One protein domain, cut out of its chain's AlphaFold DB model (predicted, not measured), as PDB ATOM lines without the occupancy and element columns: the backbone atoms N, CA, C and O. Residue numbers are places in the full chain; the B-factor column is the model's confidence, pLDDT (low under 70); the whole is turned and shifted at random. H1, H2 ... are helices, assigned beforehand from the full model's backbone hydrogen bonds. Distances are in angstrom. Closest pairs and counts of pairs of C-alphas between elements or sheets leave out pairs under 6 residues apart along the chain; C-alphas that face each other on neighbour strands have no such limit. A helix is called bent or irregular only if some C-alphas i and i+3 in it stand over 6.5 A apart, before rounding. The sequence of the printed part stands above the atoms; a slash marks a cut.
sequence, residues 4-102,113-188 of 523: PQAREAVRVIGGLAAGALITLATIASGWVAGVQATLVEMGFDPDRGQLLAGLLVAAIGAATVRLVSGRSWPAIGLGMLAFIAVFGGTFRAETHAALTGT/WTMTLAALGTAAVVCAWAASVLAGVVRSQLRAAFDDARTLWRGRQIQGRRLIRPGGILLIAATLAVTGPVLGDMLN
ATOM      1  N   PRO A   4     -24.539  45.589  42.125       75.62
ATOM      2  CA  PRO A   4     -24.751  45.937  40.717       75.62
ATOM      3  C   PRO A   4     -24.901  44.717  39.795       75.62
ATOM      4  O   PRO A   4     -25.744  44.757  38.900       75.62
ATOM      5  N   GLN A   5     -24.174  43.620  40.038       74.31
ATOM      6  CA  GLN A   5     -24.296  42.383  39.251       74.31
ATOM      7  C   GLN A   5     -25.676  41.728  39.425       74.31
ATOM      8  O   GLN A   5     -26.265  41.257  38.455       74.31
ATOM      9  N   ALA A   6     -26.234  41.757  40.639       76.50
ATOM     10  CA  ALA A   6     -27.578  41.240  40.901       76.50
ATOM     11  C   ALA A   6     -28.664  42.058  40.172       76.50
ATOM     12  O   ALA A   6     -29.555  41.495  39.536       76.50
ATOM     13  N   ARG A   7     -28.567  43.395  40.186       81.75
ATOM     14  CA  ARG A   7     -29.496  44.279  39.452       81.75
ATOM     15  C   ARG A   7     -29.403  44.103  37.939       81.75
ATOM     16  O   ARG A   7     -30.397  44.268  37.234       81.75
ATOM     17  N   GLU A   8     -28.214  43.800  37.437       82.44
ATOM     18  CA  GLU A   8     -27.994  43.515  36.027       82.44
ATOM     19  C   GLU A   8     -28.625  42.185  35.607       82.44
ATOM     20  O   GLU A   8     -29.370  42.159  34.626       82.44
ATOM     21  N   ALA A   9     -28.408  41.119  36.379       83.44
ATOM     22  CA  ALA A   9     -29.016  39.817  36.125       83.44
ATOM     23  C   ALA A   9     -30.550  39.907  36.089       83.44
ATOM     24  O   ALA A   9     -31.173  39.428  35.145       83.44
ATOM     25  N   VAL A  10     -31.158  40.626  37.040       89.31
ATOM     26  CA  VAL A  10     -32.614  40.853  37.076       89.31
ATOM     27  C   VAL A  10     -33.122  41.558  35.811       89.31
ATOM     28  O   VAL A  10     -34.164  41.188  35.276       89.31
ATOM     29  N   ARG A  11     -32.388  42.544  35.278       88.12
ATOM     30  CA  ARG A  11     -32.776  43.253  34.042       88.12
ATOM     31  C   ARG A  11     -32.677  42.376  32.800       88.12
ATOM     32  O   ARG A  11     -33.486  42.528  31.888       88.12
ATOM     33  N   VAL A  12     -31.674  41.505  32.740       90.50
ATOM     34  CA  VAL A  12     -31.500  40.559  31.630       90.50
ATOM     35  C   VAL A  12     -32.603  39.507  31.663       90.50
ATOM     36  O   VAL A  12     -33.262  39.316  30.647       90.50
ATOM     37  N   ILE A  13     -32.871  38.914  32.830       91.69
ATOM     38  CA  ILE A  13     -33.950  37.935  33.024       91.69
ATOM     39  C   ILE A  13     -35.309  38.559  32.693       91.69
ATOM     40  O   ILE A  13     -36.060  38.001  31.900       91.69
ATOM     41  N   GLY A  14     -35.599  39.750  33.223       90.00
ATOM     42  CA  GLY A  14     -36.840  40.463  32.917       90.00
ATOM     43  C   GLY A  14     -36.974  40.816  31.434       90.00
ATOM     44  O   GLY A  14     -38.064  40.734  30.879       90.00
ATOM     45  N   GLY A  15     -35.867  41.158  30.766       90.31
ATOM     46  CA  GLY A  15     -35.869  41.416  29.328       90.31
ATOM     47  C   GLY A  15     -36.134  40.170  28.494       90.31
ATOM     48  O   GLY A  15     -36.928  40.242  27.564       90.31
ATOM     49  N   LEU A  16     -35.518  39.039  28.844       93.50
ATOM     50  CA  LEU A  16     -35.768  37.751  28.196       93.50
ATOM     51  C   LEU A  16     -37.215  37.295  28.393       93.50
ATOM     52  O   LEU A  16     -37.846  36.891  27.424       93.50
ATOM     53  N   ALA A  17     -37.760  37.428  29.606       92.25
ATOM     54  CA  ALA A  17     -39.156  37.104  29.888       92.25
ATOM     55  C   ALA A  17     -40.120  37.985  29.077       92.25
ATOM     56  O   ALA A  17     -41.029  37.466  28.438       92.25
ATOM     57  N   ALA A  18     -39.891  39.302  29.042       91.12
ATOM     58  CA  ALA A  18     -40.712  40.223  28.257       91.12
ATOM     59  C   ALA A  18     -40.636  39.919  26.754       91.12
ATOM     60  O   ALA A  18     -41.663  39.857  26.089       91.12
ATOM     61  N   GLY A  19     -39.430  39.693  26.228       89.44
ATOM     62  CA  GLY A  19     -39.251  39.326  24.829       89.44
ATOM     63  C   GLY A  19     -39.949  38.013  24.486       89.44
ATOM     64  O   GLY A  19     -40.668  37.962  23.497       89.44
ATOM     65  N   ALA A  20     -39.790  36.978  25.316       92.50
ATOM     66  CA  ALA A  20     -40.434  35.686  25.102       92.50
ATOM     67  C   ALA A  20     -41.964  35.803  25.143       92.50
ATOM     68  O   ALA A  20     -42.636  35.251  24.278       92.50
ATOM     69  N   LEU A  21     -42.512  36.560  26.099       92.94
ATOM     70  CA  LEU A  21     -43.950  36.815  26.189       92.94
ATOM     71  C   LEU A  21     -44.482  37.528  24.946       92.94
ATOM     72  O   LEU A  21     -45.509  37.113  24.422       92.94
ATOM     73  N   ILE A  22     -43.788  38.559  24.454       89.19
ATOM     74  CA  ILE A  22     -44.202  39.266  23.235       89.19
ATOM     75  C   ILE A  22     -44.111  38.342  22.023       89.19
ATOM     76  O   ILE A  22     -45.082  38.243  21.287       89.19
ATOM     77  N   THR A  23     -43.005  37.615  21.842       88.88
ATOM     78  CA  THR A  23     -42.871  36.629  20.760       88.88
ATOM     79  C   THR A  23     -44.017  35.619  20.785       88.88
ATOM     80  O   THR A  23     -44.650  35.388  19.760       88.88
ATOM     81  N   LEU A  24     -44.318  35.040  21.951       89.25
ATOM     82  CA  LEU A  24     -45.405  34.073  22.098       89.25
ATOM     83  C   LEU A  24     -46.770  34.704  21.825       89.25
ATOM     84  O   LEU A  24     -47.584  34.089  21.148       89.25
ATOM     85  N   ALA A  25     -47.011  35.926  22.300       84.31
ATOM     86  CA  ALA A  25     -48.244  36.651  22.023       84.31
ATOM     87  C   ALA A  25     -48.403  36.943  20.523       84.31
ATOM     88  O   ALA A  25     -49.490  36.759  19.994       84.31
ATOM     89  N   THR A  26     -47.329  37.330  19.827       81.31
ATOM     90  CA  THR A  26     -47.322  37.555  18.373       81.31
ATOM     91  C   THR A  26     -47.602  36.274  17.588       81.31
ATOM     92  O   THR A  26     -48.306  36.304  16.583       81.31
ATOM     93  N   ILE A  27     -47.072  35.135  18.037       81.56
ATOM     94  CA  ILE A  27     -47.348  33.837  17.408       81.56
ATOM     95  C   ILE A  27     -48.800  33.412  17.681       81.56
ATOM     96  O   ILE A  27     -49.512  33.023  16.760       81.56
ATOM     97  N   ALA A  28     -49.258  33.521  18.930       78.94
ATOM     98  CA  ALA A  28     -50.585  33.076  19.354       78.94
ATOM     99  C   ALA A  28     -51.729  33.969  18.851       78.94
ATOM    100  O   ALA A  28     -52.856  33.501  18.732       78.94
ATOM    101  N   SER A  29     -51.461  35.242  18.546       76.94
ATOM    102  CA  SER A  29     -52.475  36.180  18.054       76.94
ATOM    103  C   SER A  29     -52.872  35.958  16.593       76.94
ATOM    104  O   SER A  29     -53.736  36.673  16.095       76.94
ATOM    105  N   GLY A  30     -52.224  35.026  15.886       71.31
ATOM    106  CA  GLY A  30     -52.411  34.844  14.444       71.31
ATOM    107  C   GLY A  30     -51.709  35.909  13.595       71.31
ATOM    108  O   GLY A  30     -51.808  35.866  12.373       71.31
ATOM    109  N   TRP A  31     -50.948  36.831  14.200       78.88
ATOM    110  CA  TRP A  31     -50.251  37.898  13.471       78.88
ATOM    111  C   TRP A  31     -49.265  37.353  12.436       78.88
ATOM    112  O   TRP A  31     -49.185  37.866  11.327       78.88
ATOM    113  N   VAL A  32     -48.551  36.275  12.776       77.81
ATOM    114  CA  VAL A  32     -47.628  35.606  11.847       77.81
ATOM    115  C   VAL A  32     -48.361  35.100  10.604       77.81
ATOM    116  O   VAL A  32     -47.870  35.296   9.497       77.81
ATOM    117  N   ALA A  33     -49.542  34.501  10.785       72.44
ATOM    118  CA  ALA A  33     -50.366  34.024   9.680       72.44
ATOM    119  C   ALA A  33     -50.908  35.190   8.841       72.44
ATOM    120  O   ALA A  33     -50.905  35.100   7.620       72.44
ATOM    121  N   GLY A  34     -51.294  36.302   9.476       66.12
ATOM    122  CA  GLY A  34     -51.706  37.520   8.772       66.12
ATOM    123  C   GLY A  34     -50.587  38.106   7.907       66.12
ATOM    124  O   GLY A  34     -50.784  38.335   6.723       66.12
ATOM    125  N   VAL A  35     -49.380  38.263   8.461       72.62
ATOM    126  CA  VAL A  35     -48.211  38.745   7.701       72.62
ATOM    127  C   VAL A  35     -47.854  37.794   6.562       72.62
ATOM    128  O   VAL A  35     -47.527  38.246   5.468       72.62
ATOM    129  N   GLN A  36     -47.919  36.484   6.800       73.69
ATOM    130  CA  GLN A  36     -47.695  35.490   5.756       73.69
ATOM    131  C   GLN A  36     -48.740  35.613   4.640       73.69
ATOM    132  O   GLN A  36     -48.350  35.623   3.478       73.69
ATOM    133  N   ALA A  37     -50.025  35.749   4.974       59.06
ATOM    134  CA  ALA A  37     -51.099  35.920   3.998       59.06
ATOM    135  C   ALA A  37     -50.881  37.175   3.140       59.06
ATOM    136  O   ALA A  37     -50.852  37.073   1.919       59.06
ATOM    137  N   THR A  38     -50.591  38.319   3.765       61.28
ATOM    138  CA  THR A  38     -50.281  39.569   3.054       61.28
ATOM    139  C   THR A  38     -49.055  39.428   2.142       61.28
ATOM    140  O   THR A  38     -49.048  39.906   1.012       61.28
ATOM    141  N   LEU A  39     -47.990  38.750   2.588       68.81
ATOM    142  CA  LEU A  39     -46.815  38.511   1.739       68.81
ATOM    143  C   LEU A  39     -47.143  37.581   0.564       68.81
ATOM    144  O   LEU A  39     -46.635  37.785  -0.537       68.81
ATOM    145  N   VAL A  40     -48.011  36.593   0.769       63.91
ATOM    146  CA  VAL A  40     -48.485  35.726  -0.313       63.91
ATOM    147  C   VAL A  40     -49.319  36.510  -1.326       63.91
ATOM    148  O   VAL A  40     -49.108  36.360  -2.528       63.91
ATOM    149  N   GLU A  41     -50.179  37.421  -0.868       55.50
ATOM    150  CA  GLU A  41     -50.911  38.351  -1.740       55.50
ATOM    151  C   GLU A  41     -49.967  39.255  -2.549       55.50
ATOM    152  O   GLU A  41     -50.214  39.526  -3.722       55.50
ATOM    153  N   MET A  42     -48.825  39.646  -1.974       53.31
ATOM    154  CA  MET A  42     -47.769  40.391  -2.676       53.31
ATOM    155  C   MET A  42     -46.932  39.535  -3.644       53.31
ATOM    156  O   MET A  42     -45.986  40.043  -4.250       53.31
ATOM    157  N   GLY A  43     -47.255  38.250  -3.801       50.41
ATOM    158  CA  GLY A  43     -46.608  37.346  -4.752       50.41
ATOM    159  C   GLY A  43     -45.417  36.564  -4.196       50.41
ATOM    160  O   GLY A  43     -44.686  35.950  -4.974       50.41
ATOM    161  N   PHE A  44     -45.198  36.555  -2.877       61.94
ATOM    162  CA  PHE A  44     -44.256  35.615  -2.265       61.94
ATOM    163  C   PHE A  44     -44.886  34.217  -2.174       61.94
ATOM    164  O   PHE A  44     -46.082  34.075  -1.947       61.94
ATOM    165  N   ASP A  45     -44.094  33.155  -2.321       79.62
ATOM    166  CA  ASP A  45     -44.588  31.813  -2.000       79.62
ATOM    167  C   ASP A  45     -44.811  31.656  -0.480       79.62
ATOM    168  O   ASP A  45     -44.207  32.395   0.311       79.62
ATOM    169  N   PRO A  46     -45.665  30.708  -0.044       76.75
ATOM    170  CA  PRO A  46     -46.007  30.542   1.368       76.75
ATOM    171  C   PRO A  46     -44.798  30.337   2.284       76.75
ATOM    172  O   PRO A  46     -44.779  30.893   3.387       76.75
ATOM    173  N   ASP A  47     -43.781  29.606   1.822       81.62
ATOM    174  CA  ASP A  47     -42.584  29.293   2.604       81.62
ATOM    175  C   ASP A  47     -41.690  30.532   2.751       81.62
ATOM    176  O   ASP A  47     -41.248  30.861   3.856       81.62
ATOM    177  N   ARG A  48     -41.498  31.314   1.677       82.44
ATOM    178  CA  ARG A  48     -40.819  32.621   1.743       82.44
ATOM    179  C   ARG A  48     -41.598  33.645   2.567       82.44
ATOM    180  O   ARG A  48     -40.981  34.419   3.301       82.44
ATOM    181  N   GLY A  49     -42.927  33.638   2.502       80.06
ATOM    182  CA  GLY A  49     -43.781  34.459   3.362       80.06
ATOM    183  C   GLY A  49     -43.559  34.134   4.842       80.06
ATOM    184  O   GLY A  49     -43.325  35.030   5.658       80.06
ATOM    185  N   GLN A  50     -43.526  32.843   5.186       88.81
ATOM    186  CA  GLN A  50     -43.271  32.381   6.548       88.81
ATOM    187  C   GLN A  50     -41.832  32.657   7.012       88.81
ATOM    188  O   GLN A  50     -41.614  33.001   8.177       88.81
ATOM    189  N   LEU A  51     -40.849  32.572   6.109       92.25
ATOM    190  CA  LEU A  51     -39.459  32.962   6.360       92.25
ATOM    191  C   LEU A  51     -39.360  34.436   6.773       92.25
ATOM    192  O   LEU A  51     -38.761  34.760   7.802       92.25
ATOM    193  N   LEU A  52     -39.960  35.332   5.985       91.38
ATOM    194  CA  LEU A  52     -39.949  36.772   6.239       91.38
ATOM    195  C   LEU A  52     -40.721  37.129   7.516       91.38
ATOM    196  O   LEU A  52     -40.222  37.908   8.333       91.38
ATOM    197  N   ALA A  53     -41.881  36.507   7.744       88.75
ATOM    198  CA  ALA A  53     -42.625  36.651   8.993       88.75
ATOM    199  C   ALA A  53     -41.776  36.211  10.200       88.75
ATOM    200  O   ALA A  53     -41.695  36.926  11.200       88.75
ATOM    201  N   GLY A  54     -41.055  35.091  10.087       94.25
ATOM    202  CA  GLY A  54     -40.121  34.625  11.110       94.25
ATOM    203  C   GLY A  54     -39.017  35.637  11.422       94.25
ATOM    204  O   GLY A  54     -38.711  35.869  12.595       94.25
ATOM    205  N   LEU A  55     -38.428  36.273  10.403       96.38
ATOM    206  CA  LEU A  55     -37.405  37.313  10.591       96.38
ATOM    207  C   LEU A  55     -37.973  38.559  11.287       96.38
ATOM    208  O   LEU A  55     -37.309  39.141  12.147       96.38
ATOM    209  N   LEU A  56     -39.216  38.942  10.991       94.25
ATOM    210  CA  LEU A  56     -39.885  40.046  11.681       94.25
ATOM    211  C   LEU A  56     -40.128  39.730  13.161       94.25
ATOM    212  O   LEU A  56     -39.818  40.554  14.025       94.25
ATOM    213  N   VAL A  57     -40.602  38.523  13.485       93.56
ATOM    214  CA  VAL A  57     -40.773  38.097  14.885       93.56
ATOM    215  C   VAL A  57     -39.422  38.050  15.614       93.56
ATOM    216  O   VAL A  57     -39.330  38.465  16.774       93.56
ATOM    217  N   ALA A  58     -38.351  37.631  14.932       95.75
ATOM    218  CA  ALA A  58     -36.987  37.679  15.459       95.75
ATOM    219  C   ALA A  58     -36.552  39.108  15.814       95.75
ATOM    220  O   ALA A  58     -36.026  39.349  16.908       95.75
ATOM    221  N   ALA A  59     -36.816  40.066  14.922       96.00
ATOM    222  CA  ALA A  59     -36.534  41.478  15.144       96.00
ATOM    223  C   ALA A  59     -37.329  42.048  16.332       96.00
ATOM    224  O   ALA A  59     -36.747  42.715  17.190       96.00
ATOM    225  N   ILE A  60     -38.630  41.747  16.428       93.38
ATOM    226  CA  ILE A  60     -39.511  42.207  17.518       93.38
ATOM    227  C   ILE A  60     -39.034  41.665  18.873       93.38
ATOM    228  O   ILE A  60     -38.885  42.427  19.839       93.38
ATOM    229  N   GLY A  61     -38.738  40.365  18.947       94.00
ATOM    230  CA  GLY A  61     -38.223  39.730  20.160       94.00
ATOM    231  C   GLY A  61     -36.893  40.345  20.602       94.00
ATOM    232  O   GLY A  61     -36.737  40.756  21.758       94.00
ATOM    233  N   ALA A  62     -35.948  40.503  19.670       96.12
ATOM    234  CA  ALA A  62     -34.646  41.106  19.947       96.12
ATOM    235  C   ALA A  62     -34.762  42.575  20.392       96.12
ATOM    236  O   ALA A  62     -34.143  42.985  21.382       96.12
ATOM    237  N   ALA A  63     -35.589  43.370  19.709       95.38
ATOM    238  CA  ALA A  63     -35.846  44.757  20.075       95.38
ATOM    239  C   ALA A  63     -36.421  44.858  21.494       95.38
ATOM    240  O   ALA A  63     -35.934  45.655  22.297       95.38
ATOM    241  N   THR A  64     -37.372  43.993  21.852       93.88
ATOM    242  CA  THR A  64     -37.987  43.957  23.188       93.88
ATOM    243  C   THR A  64     -36.957  43.674  24.279       93.88
ATOM    244  O   THR A  64     -36.823  44.441  25.241       93.88
ATOM    245  N   VAL A  65     -36.155  42.615  24.119       96.06
ATOM    246  CA  VAL A  65     -35.108  42.274  25.094       96.06
ATOM    247  C   VAL A  65     -34.126  43.425  25.239       96.06
ATOM    248  O   VAL A  65     -33.726  43.762  26.358       96.06
ATOM    249  N   ARG A  66     -33.741  44.067  24.132       96.38
ATOM    250  CA  ARG A  66     -32.836  45.215  24.154       96.38
ATOM    251  C   ARG A  66     -33.456  46.414  24.868       96.38
ATOM    252  O   ARG A  66     -32.771  47.038  25.686       96.38
ATOM    253  N   LEU A  67     -34.722  46.718  24.592       94.06
ATOM    254  CA  LEU A  67     -35.469  47.820  25.193       94.06
ATOM    255  C   LEU A  67     -35.629  47.652  26.700       94.06
ATOM    256  O   LEU A  67     -35.628  48.663  27.391       94.06
ATOM    257  N   VAL A  68     -35.687  46.424  27.223       92.69
ATOM    258  CA  VAL A  68     -35.834  46.152  28.664       92.69
ATOM    259  C   VAL A  68     -34.477  45.977  29.353       92.69
ATOM    260  O   VAL A  68     -34.148  46.710  30.296       92.69
ATOM    261  N   SER A  69     -33.640  45.065  28.852       92.44
ATOM    262  CA  SER A  69     -32.365  44.692  29.481       92.44
ATOM    263  C   SER A  69     -31.244  45.697  29.202       92.44
ATOM    264  O   SER A  69     -30.405  45.972  30.060       92.44
ATOM    265  N   GLY A  70     -31.235  46.326  28.022       91.62
ATOM    266  CA  GLY A  70     -30.117  47.136  27.535       91.62
ATOM    267  C   GLY A  70     -28.886  46.327  27.114       91.62
ATOM    268  O   GLY A  70     -27.796  46.895  27.031       91.62
ATOM    269  N   ARG A  71     -29.014  45.013  26.891       92.62
ATOM    270  CA  ARG A  71     -27.933  44.127  26.427       92.62
ATOM    271  C   ARG A  71     -28.278  43.564  25.047       92.62
ATOM    272  O   ARG A  71     -29.440  43.326  24.753       92.62
ATOM    273  N   SER A  72     -27.273  43.454  24.181       89.81
ATOM    274  CA  SER A  72     -27.437  43.042  22.780       89.81
ATOM    275  C   SER A  72     -27.369  41.526  22.611       89.81
ATOM    276  O   SER A  72     -28.210  40.957  21.933       89.81
ATOM    277  N   TRP A  73     -26.439  40.854  23.290       92.06
ATOM    278  CA  TRP A  73     -26.279  39.400  23.167       92.06
ATOM    279  C   TRP A  73     -27.521  38.582  23.564       92.06
ATOM    280  O   TRP A  73     -27.951  37.762  22.757       92.06
ATOM    281  N   PRO A  74     -28.179  38.829  24.717       93.81
ATOM    282  CA  PRO A  74     -29.422  38.133  25.059       93.81
ATOM    283  C   PRO A  74     -30.562  38.436  24.078       93.81
ATOM    284  O   PRO A  74     -31.424  37.594  23.854       93.81
ATOM    285  N   ALA A  75     -30.561  39.633  23.478       93.94
ATOM    286  CA  ALA A  75     -31.548  40.021  22.478       93.94
ATOM    287  C   ALA A  75     -31.386  39.234  21.174       93.94
ATOM    288  O   ALA A  75     -32.372  38.728  20.653       93.94
ATOM    289  N   ILE A  76     -30.152  39.086  20.686       95.44
ATOM    290  CA  ILE A  76     -29.858  38.293  19.484       95.44
ATOM    291  C   ILE A  76     -30.236  36.828  19.716       95.44
ATOM    292  O   ILE A  76     -30.922  36.240  18.885       95.44
ATOM    293  N   GLY A  77     -29.863  36.269  20.874       95.75
ATOM    294  CA  GLY A  77     -30.205  34.892  21.232       95.75
ATOM    295  C   GLY A  77     -31.714  34.638  21.251       95.75
ATOM    296  O   GLY A  77     -32.176  33.667  20.657       95.75
ATOM    297  N   LEU A  78     -32.500  35.534  21.863       96.31
ATOM    298  CA  LEU A  78     -33.957  35.408  21.824       96.31
ATOM    299  C   LEU A  78     -34.513  35.584  20.403       96.31
ATOM    300  O   LEU A  78     -35.399  34.833  20.014       96.31
ATOM    301  N   GLY A  79     -33.993  36.536  19.623       95.00
ATOM    302  CA  GLY A  79     -34.410  36.730  18.233       95.00
ATOM    303  C   GLY A  79     -34.227  35.463  17.393       95.00
ATOM    304  O   GLY A  79     -35.141  35.062  16.680       95.00
ATOM    305  N   MET A  80     -33.097  34.765  17.545       96.56
ATOM    306  CA  MET A  80     -32.874  33.474  16.884       96.56
ATOM    307  C   MET A  80     -33.876  32.405  17.331       96.56
ATOM    308  O   MET A  80     -34.415  31.687  16.494       96.56
ATOM    309  N   LEU A  81     -34.157  32.301  18.634       96.56
ATOM    310  CA  LEU A  81     -35.155  31.352  19.144       96.56
ATOM    311  C   LEU A  81     -36.555  31.654  18.599       96.56
ATOM    312  O   LEU A  81     -37.286  30.735  18.244       96.56
ATOM    313  N   ALA A  82     -36.905  32.934  18.493       94.94
ATOM    314  CA  ALA A  82     -38.168  33.386  17.931       94.94
ATOM    315  C   ALA A  82     -38.284  33.055  16.433       94.94
ATOM    316  O   ALA A  82     -39.317  32.551  16.001       94.94
ATOM    317  N   PHE A  83     -37.209  33.254  15.661       97.00
ATOM    318  CA  PHE A  83     -37.139  32.832  14.260       97.00
ATOM    319  C   PHE A  83     -37.383  31.324  14.114       97.00
ATOM    320  O   PHE A  83     -38.230  30.894  13.334       97.00
ATOM    321  N   ILE A  84     -36.672  30.520  14.912       95.62
ATOM    322  CA  ILE A  84     -36.791  29.058  14.902       95.62
ATOM    323  C   ILE A  84     -38.211  28.623  15.285       95.62
ATOM    324  O   ILE A  84     -38.739  27.694  14.681       95.62
ATOM    325  N   ALA A  85     -38.847  29.296  16.246       93.62
ATOM    326  CA  ALA A  85     -40.213  28.986  16.658       93.62
ATOM    327  C   ALA A  85     -41.240  29.182  15.528       93.62
ATOM    328  O   ALA A  85     -42.237  28.468  15.494       93.62
ATOM    329  N   VAL A  86     -40.990  30.115  14.603       92.44
ATOM    330  CA  VAL A  86     -41.896  30.425  13.485       92.44
ATOM    331  C   VAL A  86     -41.576  29.608  12.231       92.44
ATOM    332  O   VAL A  86     -42.477  29.019  11.637       92.44
ATOM    333  N   PHE A  87     -40.304  29.562  11.824       94.56
ATOM    334  CA  PHE A  87     -39.881  28.977  10.544       94.56
ATOM    335  C   PHE A  87     -39.307  27.558  10.671       94.56
ATOM    336  O   PHE A  87     -39.237  26.808   9.700       94.56
ATOM    337  N   GLY A  88     -38.913  27.137  11.877       92.31
ATOM    338  CA  GLY A  88     -38.299  25.823  12.092       92.31
ATOM    339  C   GLY A  88     -39.217  24.654  11.724       92.31
ATOM    340  O   GLY A  88     -38.732  23.593  11.337       92.31
ATOM    341  N   GLY A  89     -40.540  24.836  11.806       90.38
ATOM    342  CA  GLY A  89     -41.517  23.860  11.319       90.38
ATOM    343  C   GLY A  89     -41.401  23.627   9.812       90.38
ATOM    344  O   GLY A  89     -41.216  22.484   9.393       90.38
ATOM    345  N   THR A  90     -41.433  24.712   9.038       89.75
ATOM    346  CA  THR A  90     -41.333  24.737   7.570       89.75
ATOM    347  C   THR A  90     -40.022  24.134   7.095       89.75
ATOM    348  O   THR A  90     -40.026  23.159   6.350       89.75
ATOM    349  N   PHE A  91     -38.894  24.585   7.652       92.12
ATOM    350  CA  PHE A  91     -37.577  24.057   7.285       92.12
ATOM    351  C   PHE A  91     -37.448  22.542   7.531       92.12
ATOM    352  O   PHE A  91     -36.835  21.821   6.739       92.12
ATOM    353  N   ARG A  92     -38.039  22.022   8.618       92.94
ATOM    354  CA  ARG A  92     -38.072  20.570   8.870       92.94
ATOM    355  C   ARG A  92     -38.939  19.829   7.855       92.94
ATOM    356  O   ARG A  92     -38.549  18.739   7.444       92.94
ATOM    357  N   ALA A  93     -40.091  20.385   7.483       86.00
ATOM    358  CA  ALA A  93     -40.986  19.784   6.497       86.00
ATOM    359  C   ALA A  93     -40.323  19.720   5.110       86.00
ATOM    360  O   ALA A  93     -40.293  18.649   4.504       86.00
ATOM    361  N   GLU A  94     -39.692  20.810   4.669       85.69
ATOM    362  CA  GLU A  94     -38.910  20.862   3.428       85.69
ATOM    363  C   GLU A  94     -37.734  19.879   3.449       85.69
ATOM    364  O   GLU A  94     -37.519  19.132   2.495       85.69
ATOM    365  N   THR A  95     -36.998  19.817   4.567       89.69
ATOM    366  CA  THR A  95     -35.893  18.860   4.737       89.69
ATOM    367  C   THR A  95     -36.395  17.419   4.625       89.69
ATOM    368  O   THR A  95     -35.764  16.597   3.962       89.69
ATOM    369  N   HIS A  96     -37.535  17.096   5.244       87.44
ATOM    370  CA  HIS A  96     -38.131  15.766   5.150       87.44
ATOM    371  C   HIS A  96     -38.545  15.438   3.710       87.44
ATOM    372  O   HIS A  96     -38.197  14.370   3.215       87.44
ATOM    373  N   ALA A  97     -39.215  16.363   3.015       82.19
ATOM    374  CA  ALA A  97     -39.616  16.188   1.618       82.19
ATOM    375  C   ALA A  97     -38.413  15.961   0.683       82.19
ATOM    376  O   ALA A  97     -38.454  15.085  -0.184       82.19
ATOM    377  N   ALA A  98     -37.315  16.693   0.905       81.38
ATOM    378  CA  ALA A  98     -36.064  16.529   0.168       81.38
ATOM    379  C   ALA A  98     -35.384  15.172   0.434       81.38
ATOM    380  O   ALA A  98     -34.742  14.619  -0.457       81.38
ATOM    381  N   LEU A  99     -35.530  14.615   1.642       83.56
ATOM    382  CA  LEU A  99     -34.995  13.296   2.001       83.56
ATOM    383  C   LEU A  99     -35.841  12.140   1.448       83.56
ATOM    384  O   LEU A  99     -35.285  11.095   1.115       83.56
ATOM    385  N   THR A 100     -37.165  12.305   1.342       80.12
ATOM    386  CA  THR A 100     -38.090  11.245   0.895       80.12
ATOM    387  C   THR A 100     -38.327  11.195  -0.617       80.12
ATOM    388  O   THR A 100     -39.059  10.326  -1.080       80.12
ATOM    389  N   GLY A 101     -37.702  12.080  -1.403       60.03
ATOM    390  CA  GLY A 101     -37.691  12.007  -2.873       60.03
ATOM    391  C   GLY A 101     -38.996  12.411  -3.569       60.03
ATOM    392  O   GLY A 101     -39.167  12.131  -4.752       60.03
ATOM    393  N   THR A 102     -39.920  13.074  -2.868       53.75
ATOM    394  CA  THR A 102     -41.163  13.606  -3.461       53.75
ATOM    395  C   THR A 102     -40.948  14.928  -4.207       53.75
ATOM    396  O   THR A 102     -41.823  15.352  -4.956       53.75
ATOM    397  N   TRP A 113     -27.906  21.683   1.597       93.06
ATOM    398  CA  TRP A 113     -28.632  21.751   2.871       93.06
ATOM    399  C   TRP A 113     -27.859  22.519   3.957       93.06
ATOM    400  O   TRP A 113     -28.424  23.386   4.628       93.06
ATOM    401  N   THR A 114     -26.555  22.253   4.115       93.25
ATOM    402  CA  THR A 114     -25.725  22.971   5.102       93.25
ATOM    403  C   THR A 114     -25.568  24.453   4.767       93.25
ATOM    404  O   THR A 114     -25.614  25.286   5.675       93.25
ATOM    405  N   MET A 115     -25.444  24.800   3.483       91.25
ATOM    406  CA  MET A 115     -25.412  26.192   3.029       91.25
ATOM    407  C   MET A 115     -26.728  26.911   3.326       91.25
ATOM    408  O   MET A 115     -26.699  28.021   3.854       91.25
ATOM    409  N   THR A 116     -27.872  26.271   3.071       91.62
ATOM    410  CA  THR A 116     -29.191  26.828   3.398       91.62
ATOM    411  C   THR A 116     -29.334  27.064   4.899       91.62
ATOM    412  O   THR A 116     -29.714  28.157   5.316       91.62
ATOM    413  N   LEU A 117     -28.952  26.093   5.734       94.44
ATOM    414  CA  LEU A 117     -28.992  26.248   7.191       94.44
ATOM    415  C   LEU A 117     -28.098  27.405   7.672       94.44
ATOM    416  O   LEU A 117     -28.513  28.207   8.512       94.44
ATOM    417  N   ALA A 118     -26.886  27.524   7.121       94.19
ATOM    418  CA  ALA A 118     -25.965  28.612   7.438       94.19
ATOM    419  C   ALA A 118     -26.506  29.982   6.993       94.19
ATOM    420  O   ALA A 118     -26.398  30.959   7.742       94.19
ATOM    421  N   ALA A 119     -27.122  30.059   5.811       93.44
ATOM    422  CA  ALA A 119     -27.736  31.277   5.291       93.44
ATOM    423  C   ALA A 119     -28.908  31.735   6.171       93.44
ATOM    424  O   ALA A 119     -28.941  32.893   6.591       93.44
ATOM    425  N   LEU A 120     -29.814  30.820   6.531       94.38
ATOM    426  CA  LEU A 120     -30.946  31.099   7.418       94.38
ATOM    427  C   LEU A 120     -30.483  31.554   8.807       94.38
ATOM    428  O   LEU A 120     -30.967  32.558   9.331       94.38
ATOM    429  N   GLY A 121     -29.498  30.859   9.386       93.56
ATOM    430  CA  GLY A 121     -28.905  31.245  10.665       93.56
ATOM    431  C   GLY A 121     -28.270  32.636  10.614       93.56
ATOM    432  O   GLY A 121     -28.487  33.452  11.511       93.56
ATOM    433  N   THR A 122     -27.541  32.939   9.538       95.88
ATOM    434  CA  THR A 122     -26.919  34.255   9.330       95.88
ATOM    435  C   THR A 122     -27.972  35.351   9.192       95.88
ATOM    436  O   THR A 122     -27.865  36.380   9.858       95.88
ATOM    437  N   ALA A 123     -29.018  35.126   8.394       93.38
ATOM    438  CA  ALA A 123     -30.113  36.076   8.217       93.38
ATOM    439  C   ALA A 123     -30.814  36.388   9.549       93.38
ATOM    440  O   ALA A 123     -31.000  37.559   9.888       93.38
ATOM    441  N   ALA A 124     -31.119  35.361  10.351       95.12
ATOM    442  CA  ALA A 124     -31.726  35.529  11.670       95.12
ATOM    443  C   ALA A 124     -30.824  36.329  12.628       95.12
ATOM    444  O   ALA A 124     -31.298  37.242  13.308       95.12
ATOM    445  N   VAL A 125     -29.515  36.039  12.652       96.94
ATOM    446  CA  VAL A 125     -28.538  36.773  13.477       96.94
ATOM    447  C   VAL A 125     -28.435  38.233  13.048       96.94
ATOM    448  O   VAL A 125     -28.511  39.116  13.902       96.94
ATOM    449  N   VAL A 126     -28.276  38.500  11.750       96.69
ATOM    450  CA  VAL A 126     -28.138  39.861  11.212       96.69
ATOM    451  C   VAL A 126     -29.396  40.677  11.492       96.69
ATOM    452  O   VAL A 126     -29.294  41.807  11.969       96.69
ATOM    453  N   CYS A 127     -30.576  40.095  11.272       96.50
ATOM    454  CA  CYS A 127     -31.853  40.752  11.529       96.50
ATOM    455  C   CYS A 127     -32.026  41.089  13.021       96.50
ATOM    456  O   CYS A 127     -32.272  42.244  13.383       96.50
ATOM    457  N   ALA A 128     -31.799  40.116  13.909       96.19
ATOM    458  CA  ALA A 128     -31.896  40.319  15.353       96.19
ATOM    459  C   ALA A 128     -30.843  41.315  15.875       96.19
ATOM    460  O   ALA A 128     -31.129  42.129  16.760       96.19
ATOM    461  N   TRP A 129     -29.628  41.292  15.321       96.81
ATOM    462  CA  TRP A 129     -28.573  42.252  15.641       96.81
ATOM    463  C   TRP A 129     -28.958  43.671  15.223       96.81
ATOM    464  O   TRP A 129     -28.909  44.574  16.061       96.81
ATOM    465  N   ALA A 130     -29.407  43.866  13.982       94.81
ATOM    466  CA  ALA A 130     -29.841  45.165  13.477       94.81
ATOM    467  C   ALA A 130     -30.982  45.743  14.332       94.81
ATOM    468  O   ALA A 130     -30.896  46.882  14.802       94.81
ATOM    469  N   ALA A 131     -31.996  44.928  14.641       95.00
ATOM    470  CA  ALA A 131     -33.094  45.314  15.523       95.00
ATOM    471  C   ALA A 131     -32.604  45.694  16.933       95.00
ATOM    472  O   ALA A 131     -33.039  46.693  17.510       95.00
ATOM    473  N   SER A 132     -31.638  44.951  17.480       96.12
ATOM    474  CA  SER A 132     -31.014  45.245  18.776       96.12
ATOM    475  C   SER A 132     -30.187  46.541  18.772       96.12
ATOM    476  O   SER A 132     -30.133  47.270  19.769       96.12
ATOM    477  N   VAL A 133     -29.530  46.876  17.663       93.56
ATOM    478  CA  VAL A 133     -28.802  48.145  17.530       93.56
ATOM    479  C   VAL A 133     -29.790  49.311  17.539       93.56
ATOM    480  O   VAL A 133     -29.661  50.205  18.383       93.56
ATOM    481  N   LEU A 134     -30.824  49.253  16.695       93.00
ATOM    482  CA  LEU A 134     -31.867  50.279  16.604       93.00
ATOM    483  C   LEU A 134     -32.599  50.472  17.938       93.00
ATOM    484  O   LEU A 134     -32.698  51.590  18.448       93.00
ATOM    485  N   ALA A 135     -33.012  49.381  18.585       93.44
ATOM    486  CA  ALA A 135     -33.631  49.420  19.909       93.44
ATOM    487  C   ALA A 135     -32.704  50.015  20.986       93.44
ATOM    488  O   ALA A 135     -33.168  50.623  21.953       93.44
ATOM    489  N   GLY A 136     -31.383  49.880  20.830       92.19
ATOM    490  CA  GLY A 136     -30.402  50.541  21.689       92.19
ATOM    491  C   GLY A 136     -30.465  52.065  21.586       92.19
ATOM    492  O   GLY A 136     -30.455  52.748  22.615       92.19
ATOM    493  N   VAL A 137     -30.584  52.587  20.362       91.12
ATOM    494  CA  VAL A 137     -30.753  54.024  20.103       91.12
ATOM    495  C   VAL A 137     -32.062  54.512  20.724       91.12
ATOM    496  O   VAL A 137     -32.038  55.449  21.524       91.12
ATOM    497  N   VAL A 138     -33.179  53.823  20.473       90.56
ATOM    498  CA  VAL A 138     -34.495  54.188  21.033       90.56
ATOM    499  C   VAL A 138     -34.474  54.185  22.565       90.56
ATOM    500  O   VAL A 138     -34.909  55.144  23.199       90.56
ATOM    501  N   ARG A 139     -33.884  53.158  23.190       92.00
ATOM    502  CA  ARG A 139     -33.754  53.071  24.654       92.00
ATOM    503  C   ARG A 139     -32.989  54.249  25.250       92.00
ATOM    504  O   ARG A 139     -33.327  54.692  26.346       92.00
ATOM    505  N   SER A 140     -31.949  54.732  24.571       90.62
ATOM    506  CA  SER A 140     -31.180  55.888  25.044       90.62
ATOM    507  C   SER A 140     -32.037  57.158  25.083       90.62
ATOM    508  O   SER A 140     -32.027  57.867  26.089       90.62
ATOM    509  N   GLN A 141     -32.863  57.370  24.054       89.00
ATOM    510  CA  GLN A 141     -33.782  58.504  23.971       89.00
ATOM    511  C   GLN A 141     -34.919  58.392  24.993       89.00
ATOM    512  O   GLN A 141     -35.224  59.367  25.675       89.00
ATOM    513  N   LEU A 142     -35.485  57.193  25.176       88.69
ATOM    514  CA  LEU A 142     -36.523  56.939  26.181       88.69
ATOM    515  C   LEU A 142     -36.037  57.232  27.605       88.69
ATOM    516  O   LEU A 142     -36.771  57.822  28.393       88.69
ATOM    517  N   ARG A 143     -34.795  56.860  27.942       89.38
ATOM    518  CA  ARG A 143     -34.211  57.185  29.253       89.38
ATOM    519  C   ARG A 143     -34.041  58.687  29.440       89.38
ATOM    520  O   ARG A 143     -34.459  59.204  30.468       89.38
ATOM    521  N   ALA A 144     -33.484  59.376  28.443       86.81
ATOM    522  CA  ALA A 144     -33.312  60.825  28.501       86.81
ATOM    523  C   ALA A 144     -34.659  61.547  28.670       86.81
ATOM    524  O   ALA A 144     -34.783  62.433  29.510       86.81
ATOM    525  N   ALA A 145     -35.690  61.120  27.935       87.19
ATOM    526  CA  ALA A 145     -37.035  61.667  28.065       87.19
ATOM    527  C   ALA A 145     -37.675  61.363  29.427       87.19
ATOM    528  O   ALA A 145     -38.343  62.227  29.990       87.19
ATOM    529  N   PHE A 146     -37.463  60.163  29.977       87.69
ATOM    530  CA  PHE A 146     -37.944  59.811  31.312       87.69
ATOM    531  C   PHE A 146     -37.281  60.660  32.399       87.69
ATOM    532  O   PHE A 146     -37.962  61.125  33.311       87.69
ATOM    533  N   ASP A 147     -35.972  60.893  32.300       86.94
ATOM    534  CA  ASP A 147     -35.248  61.751  33.234       86.94
ATOM    535  C   ASP A 147     -35.739  63.204  33.133       86.94
ATOM    536  O   ASP A 147     -36.050  63.819  34.157       86.94
ATOM    537  N   ASP A 148     -35.923  63.724  31.915       85.75
ATOM    538  CA  ASP A 148     -36.491  65.054  31.680       85.75
ATOM    539  C   ASP A 148     -37.910  65.164  32.280       85.75
ATOM    540  O   ASP A 148     -38.173  66.072  33.076       85.75
ATOM    541  N   ALA A 149     -38.790  64.189  32.025       84.81
ATOM    542  CA  ALA A 149     -40.143  64.135  32.585       84.81
ATOM    543  C   ALA A 149     -40.150  64.025  34.120       84.81
ATOM    544  O   ALA A 149     -40.905  64.722  34.799       84.81
ATOM    545  N   ARG A 150     -39.270  63.202  34.698       85.81
ATOM    546  CA  ARG A 150     -39.122  63.055  36.153       85.81
ATOM    547  C   ARG A 150     -38.643  64.352  36.801       85.81
ATOM    548  O   ARG A 150     -39.081  64.666  37.908       85.81
ATOM    549  N   THR A 151     -37.755  65.100  36.142       83.62
ATOM    550  CA  THR A 151     -37.314  66.411  36.642       83.62
ATOM    551  C   THR A 151     -38.420  67.456  36.564       83.62
ATOM    552  O   THR A 151     -38.576  68.208  37.521       83.62
ATOM    553  N   LEU A 152     -39.229  67.459  35.500       82.31
ATOM    554  CA  LEU A 152     -40.409  68.321  35.382       82.31
ATOM    555  C   LEU A 152     -41.466  67.999  36.442       82.31
ATOM    556  O   LEU A 152     -42.051  68.904  37.017       82.31
ATOM    557  N   TRP A 153     -41.680  66.718  36.741       80.56
ATOM    558  CA  TRP A 153     -42.653  66.304  37.751       80.56
ATOM    559  C   TRP A 153     -42.216  66.649  39.182       80.56
ATOM    560  O   TRP A 153     -43.046  66.943  40.038       80.56
ATOM    561  N   ARG A 154     -40.904  66.627  39.459       84.06
ATOM    562  CA  ARG A 154     -40.343  66.943  40.787       84.06
ATOM    563  C   ARG A 154     -40.017  68.424  40.990       84.06
ATOM    564  O   ARG A 154     -39.933  68.866  42.131       84.06
ATOM    565  N   GLY A 155     -39.790  69.176  39.916       70.81
ATOM    566  CA  GLY A 155     -39.481  70.603  39.955       70.81
ATOM    567  C   GLY A 155     -40.731  71.459  39.762       70.81
ATOM    568  O   GLY A 155     -41.520  71.216  38.863       70.81
ATOM    569  N   ARG A 156     -40.899  72.523  40.557       59.53
ATOM    570  CA  ARG A 156     -42.003  73.495  40.390       59.53
ATOM    571  C   ARG A 156     -41.796  74.503  39.242       59.53
ATOM    572  O   ARG A 156     -42.613  75.401  39.085       59.53
ATOM    573  N   GLN A 157     -40.723  74.385  38.453       58.84
ATOM    574  CA  GLN A 157     -40.449  75.272  37.316       58.84
ATOM    575  C   GLN A 157     -40.378  74.495  36.001       58.84
ATOM    576  O   GLN A 157     -39.499  73.657  35.794       58.84
ATOM    577  N   ILE A 158     -41.298  74.822  35.094       62.00
ATOM    578  CA  ILE A 158     -41.363  74.270  33.743       62.00
ATOM    579  C   ILE A 158     -40.322  74.993  32.878       62.00
ATOM    580  O   ILE A 158     -40.480  76.163  32.546       62.00
ATOM    581  N   GLN A 159     -39.250  74.298  32.494       72.56
ATOM    582  CA  GLN A 159     -38.317  74.780  31.473       72.56
ATOM    583  C   GLN A 159     -38.731  74.214  30.111       72.56
ATOM    584  O   GLN A 159     -38.612  73.009  29.890       72.56
ATOM    585  N   GLY A 160     -39.170  75.073  29.182       64.69
ATOM    586  CA  GLY A 160     -39.716  74.664  27.876       64.69
ATOM    587  C   GLY A 160     -38.830  73.696  27.076       64.69
ATOM    588  O   GLY A 160     -39.330  72.761  26.460       64.69
ATOM    589  N   ARG A 161     -37.498  73.824  27.167       72.31
ATOM    590  CA  ARG A 161     -36.548  72.907  26.505       72.31
ATOM    591  C   ARG A 161     -36.640  71.451  26.981       72.31
ATOM    592  O   ARG A 161     -36.346  70.553  26.200       72.31
ATOM    593  N   ARG A 162     -37.059  71.201  28.227       76.12
ATOM    594  CA  ARG A 162     -37.185  69.842  28.789       76.12
ATOM    595  C   ARG A 162     -38.504  69.153  28.422       76.12
ATOM    596  O   ARG A 162     -38.627  67.953  28.621       76.12
ATOM    597  N   LEU A 163     -39.467  69.882  27.849       76.50
ATOM    598  CA  LEU A 163     -40.710  69.308  27.314       76.50
ATOM    599  C   LEU A 163     -40.527  68.690  25.920       76.50
ATOM    600  O   LEU A 163     -41.309  67.830  25.527       76.50
ATOM    601  N   ILE A 164     -39.482  69.091  25.186       81.81
ATOM    602  CA  ILE A 164     -39.285  68.725  23.775       81.81
ATOM    603  C   ILE A 164     -39.138  67.210  23.598       81.81
ATOM    604  O   ILE A 164     -39.790  66.627  22.740       81.81
ATOM    605  N   ARG A 165     -38.303  66.552  24.410       81.50
ATOM    606  CA  ARG A 165     -38.058  65.105  24.290       81.50
ATOM    607  C   ARG A 165     -39.268  64.242  24.666       81.50
ATOM    608  O   ARG A 165     -39.652  63.420  23.838       81.50
ATOM    609  N   PRO A 166     -39.894  64.394  25.851       82.06
ATOM    610  CA  PRO A 166     -41.085  63.611  26.182       82.06
ATOM    611  C   PRO A 166     -42.254  63.921  25.237       82.06
ATOM    612  O   PRO A 166     -42.932  62.993  24.807       82.06
ATOM    613  N   GLY A 167     -42.438  65.187  24.841       82.94
ATOM    614  CA  GLY A 167     -43.441  65.573  23.846       82.94
ATOM    615  C   GLY A 167     -43.187  64.942  22.475       82.94
ATOM    616  O   GLY A 167     -44.110  64.407  21.871       82.94
ATOM    617  N   GLY A 168     -41.935  64.921  22.013       83.38
ATOM    618  CA  GLY A 168     -41.552  64.279  20.755       83.38
ATOM    619  C   GLY A 168     -41.776  62.766  20.754       83.38
ATOM    620  O   GLY A 168     -42.271  62.227  19.770       83.38
ATOM    621  N   ILE A 169     -41.483  62.073  21.861       84.62
ATOM    622  CA  ILE A 169     -41.754  60.629  21.980       84.62
ATOM    623  C   ILE A 169     -43.257  60.347  21.979       84.62
ATOM    624  O   ILE A 169     -43.691  59.414  21.308       84.62
ATOM    625  N   LEU A 170     -44.051  61.152  22.692       84.44
ATOM    626  CA  LEU A 170     -45.511  61.023  22.685       84.44
ATOM    627  C   LEU A 170     -46.095  61.287  21.299       84.44
ATOM    628  O   LEU A 170     -46.973  60.545  20.876       84.44
ATOM    629  N   LEU A 171     -45.581  62.288  20.580       85.56
ATOM    630  CA  LEU A 171     -45.987  62.565  19.207       85.56
ATOM    631  C   LEU A 171     -45.679  61.375  18.296       85.56
ATOM    632  O   LEU A 171     -46.574  60.910  17.609       85.56
ATOM    633  N   ILE A 172     -44.457  60.833  18.340       84.88
ATOM    634  CA  ILE A 172     -44.082  59.659  17.538       84.88
ATOM    635  C   ILE A 172     -44.965  58.455  17.882       84.88
ATOM    636  O   ILE A 172     -45.437  57.772  16.979       84.88
ATOM    637  N   ALA A 173     -45.218  58.195  19.168       80.69
ATOM    638  CA  ALA A 173     -46.081  57.098  19.595       80.69
ATOM    639  C   ALA A 173     -47.532  57.290  19.128       80.69
ATOM    640  O   ALA A 173     -48.139  56.340  18.643       80.69
ATOM    641  N   ALA A 174     -48.067  58.511  19.223       80.50
ATOM    642  CA  ALA A 174     -49.400  58.850  18.736       80.50
ATOM    643  C   ALA A 174     -49.488  58.711  17.212       80.50
ATOM    644  O   ALA A 174     -50.429  58.104  16.712       80.50
ATOM    645  N   THR A 175     -48.484  59.195  16.475       81.88
ATOM    646  CA  THR A 175     -48.405  59.016  15.024       81.88
ATOM    647  C   THR A 175     -48.370  57.536  14.675       81.88
ATOM    648  O   THR A 175     -49.201  57.110  13.895       81.88
ATOM    649  N   LEU A 176     -47.503  56.729  15.295       78.19
ATOM    650  CA  LEU A 176     -47.428  55.288  15.031       78.19
ATOM    651  C   LEU A 176     -48.716  54.538  15.390       78.19
ATOM    652  O   LEU A 176     -49.084  53.607  14.682       78.19
ATOM    653  N   ALA A 177     -49.410  54.932  16.461       72.50
ATOM    654  CA  ALA A 177     -50.691  54.335  16.837       72.50
ATOM    655  C   ALA A 177     -51.796  54.632  15.810       72.50
ATOM    656  O   ALA A 177     -52.669  53.796  15.605       72.50
ATOM    657  N   VAL A 178     -51.738  55.795  15.153       72.75
ATOM    658  CA  VAL A 178     -52.691  56.193  14.107       72.75
ATOM    659  C   VAL A 178     -52.298  55.613  12.748       72.75
ATOM    660  O   VAL A 178     -53.127  55.037  12.056       72.75
ATOM    661  N   THR A 179     -51.031  55.740  12.354       71.75
ATOM    662  CA  THR A 179     -50.551  55.339  11.027       71.75
ATOM    663  C   THR A 179     -50.246  53.854  10.930       71.75
ATOM    664  O   THR A 179     -50.186  53.337   9.826       71.75
ATOM    665  N   GLY A 180     -50.009  53.162  12.046       65.88
ATOM    666  CA  GLY A 180     -49.722  51.728  12.068       65.88
ATOM    667  C   GLY A 180     -50.873  50.902  11.490       65.88
ATOM    668  O   GLY A 180     -50.652  50.207  10.505       65.88
ATOM    669  N   PRO A 181     -52.098  51.002  12.036       64.06
ATOM    670  CA  PRO A 181     -53.271  50.335  11.472       64.06
ATOM    671  C   PRO A 181     -53.489  50.680   9.996       64.06
ATOM    672  O   PRO A 181     -53.545  49.765   9.185       64.06
ATOM    673  N   VAL A 182     -53.447  51.975   9.650       62.47
ATOM    674  CA  VAL A 182     -53.595  52.467   8.268       62.47
ATOM    675  C   VAL A 182     -52.538  51.875   7.340       62.47
ATOM    676  O   VAL A 182     -52.851  51.493   6.227       62.47
ATOM    677  N   LEU A 183     -51.282  51.762   7.778       60.31
ATOM    678  CA  LEU A 183     -50.234  51.142   6.973       60.31
ATOM    679  C   LEU A 183     -50.507  49.651   6.741       60.31
ATOM    680  O   LEU A 183     -50.234  49.168   5.653       60.31
ATOM    681  N   GLY A 184     -51.036  48.928   7.732       55.34
ATOM    682  CA  GLY A 184     -51.431  47.527   7.551       55.34
ATOM    683  C   GLY A 184     -52.592  47.371   6.587       55.34
ATOM    684  O   GLY A 184     -52.522  46.553   5.678       55.34
ATOM    685  N   ASP A 185     -53.606  48.216   6.719       54.34
ATOM    686  CA  ASP A 185     -54.704  48.263   5.768       54.34
ATOM    687  C   ASP A 185     -54.209  48.658   4.362       54.34
ATOM    688  O   ASP A 185     -54.641  48.062   3.390       54.34
ATOM    689  N   MET A 186     -53.238  49.571   4.220       56.00
ATOM    690  CA  MET A 186     -52.631  49.947   2.927       56.00
ATOM    691  C   MET A 186     -51.795  48.835   2.272       56.00
ATOM    692  O   MET A 186     -51.451  48.941   1.094       56.00
ATOM    693  N   LEU A 187     -51.406  47.803   3.026       52.38
ATOM    694  CA  LEU A 187     -50.771  46.608   2.466       52.38
ATOM    695  C   LEU A 187     -51.810  45.616   1.928       52.38
ATOM    696  O   LEU A 187     -51.479  44.853   1.027       52.38
ATOM    697  N   ASN A 188     -53.040  45.663   2.449       44.06
ATOM    698  CA  ASN A 188     -54.162  44.810   2.042       44.06
ATOM    699  C   ASN A 188     -55.124  45.523   1.060       44.06
ATOM    700  O   ASN A 188     -55.867  44.884   0.322       44.06
TER     701      ASN A 188
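What this domain is: This is residues 4 to 102 and 113 to 188 of the 523 residues of an uncharacterized protein of Chloroflexi bacterium (UniProt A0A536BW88). Three helices, H1, H3 and the arm H4a, stand side by side as an up-and-down bundle, each running against the one before it; the very long H5 crosses H3 and H4a on the side away from H1. Past the bundle H5 turns into H6, which folds back as an open hairpin with residues 170 to 183 standing free, while short H2 packs on H3 and the arm H4b runs on from the bundle towards the other end of the long axis. The printed part has 175 residues with six named helices, H1 to H6 in chain order, and no named strand: the class is all helix. The whole is loose, with a radius of gyration of the C-alphas of 19.7 A, and only just elongated, spanning 75 by 44 by 25 A.

Where its parts are: Find C-alpha 4 at (-24.751, 45.937, 40.717); from there H1, residues 4 to 28, runs 35.9 A. H2 holds residues 31 to 41, and H3, residues 46 to 69, runs 34.3 A. H4, residues 73 to 100, was assigned as one helix by its hydrogen bonds but is bent: C-alphas 86 and 89 are 6.9 A apart, and its arms are H4a, residues 73 to 86, and H4b, residues 89 to 100. H5, the longest, starts at C-alpha 113 (-28.632, 21.751, 2.871) and runs 60.1 A to residue 154. H6, residues 160 to 188, runs 42.0 A to C-alpha 188 at (-54.162, 44.810, 2.042); it is only just irregular, with C-alphas 162 and 165 6.6 A apart, and has a kink of 31 degrees near residue 179.

How they stand to each other: Start at H3, the hub. H1 touches it at a shallow tilt of 28 degrees, opposite ways, closest at the C-alphas of Gly 15 and Val 65, 4.4 A. H3 and H4a form a hairpin, closest at C-alphas 58 and 79, 3.9 A. H2 and H3 are a hairpin too, touching through residues 46 to 57 of H3 alone, closest at C-alphas 36 and 49, 4.7 A. H5 touches H3 with residues 123 to 139 alone, closest at C-alphas 59 and 128, 4.8 A, at 37 degrees, only just a steep tilt. H5 touches H4a with residues 121 to 132 alone, closest at C-alphas 76 and 128, 5.0 A. The hairpin of H5 and H6 touches through residues 141 to 152 and 162 to 169 alone, closest at C-alphas 145 and 166, 4.9 A. H4b touches no helix but is near H5; H3 and H6 are apart. Every O i to N i+4 pair is within hydrogen-bond range in H1, H2, H3, H4a, H4b and H5; in H6, 20 of 25 are.

The domain as a whole: The two C-alphas farthest apart, those of Gly 101 and Arg 156, are 75.3 A apart. Residues 103 to 112 are not printed, and C-alphas 102 and 113 are 16.2 A apart across the cut. The links printed whole are tight. Mean pLDDT of the printed part is 84.0; look for values under 70 at residues 34, 37 to 44, 101 to 102, 156 to 158, 160 and 180 to 188.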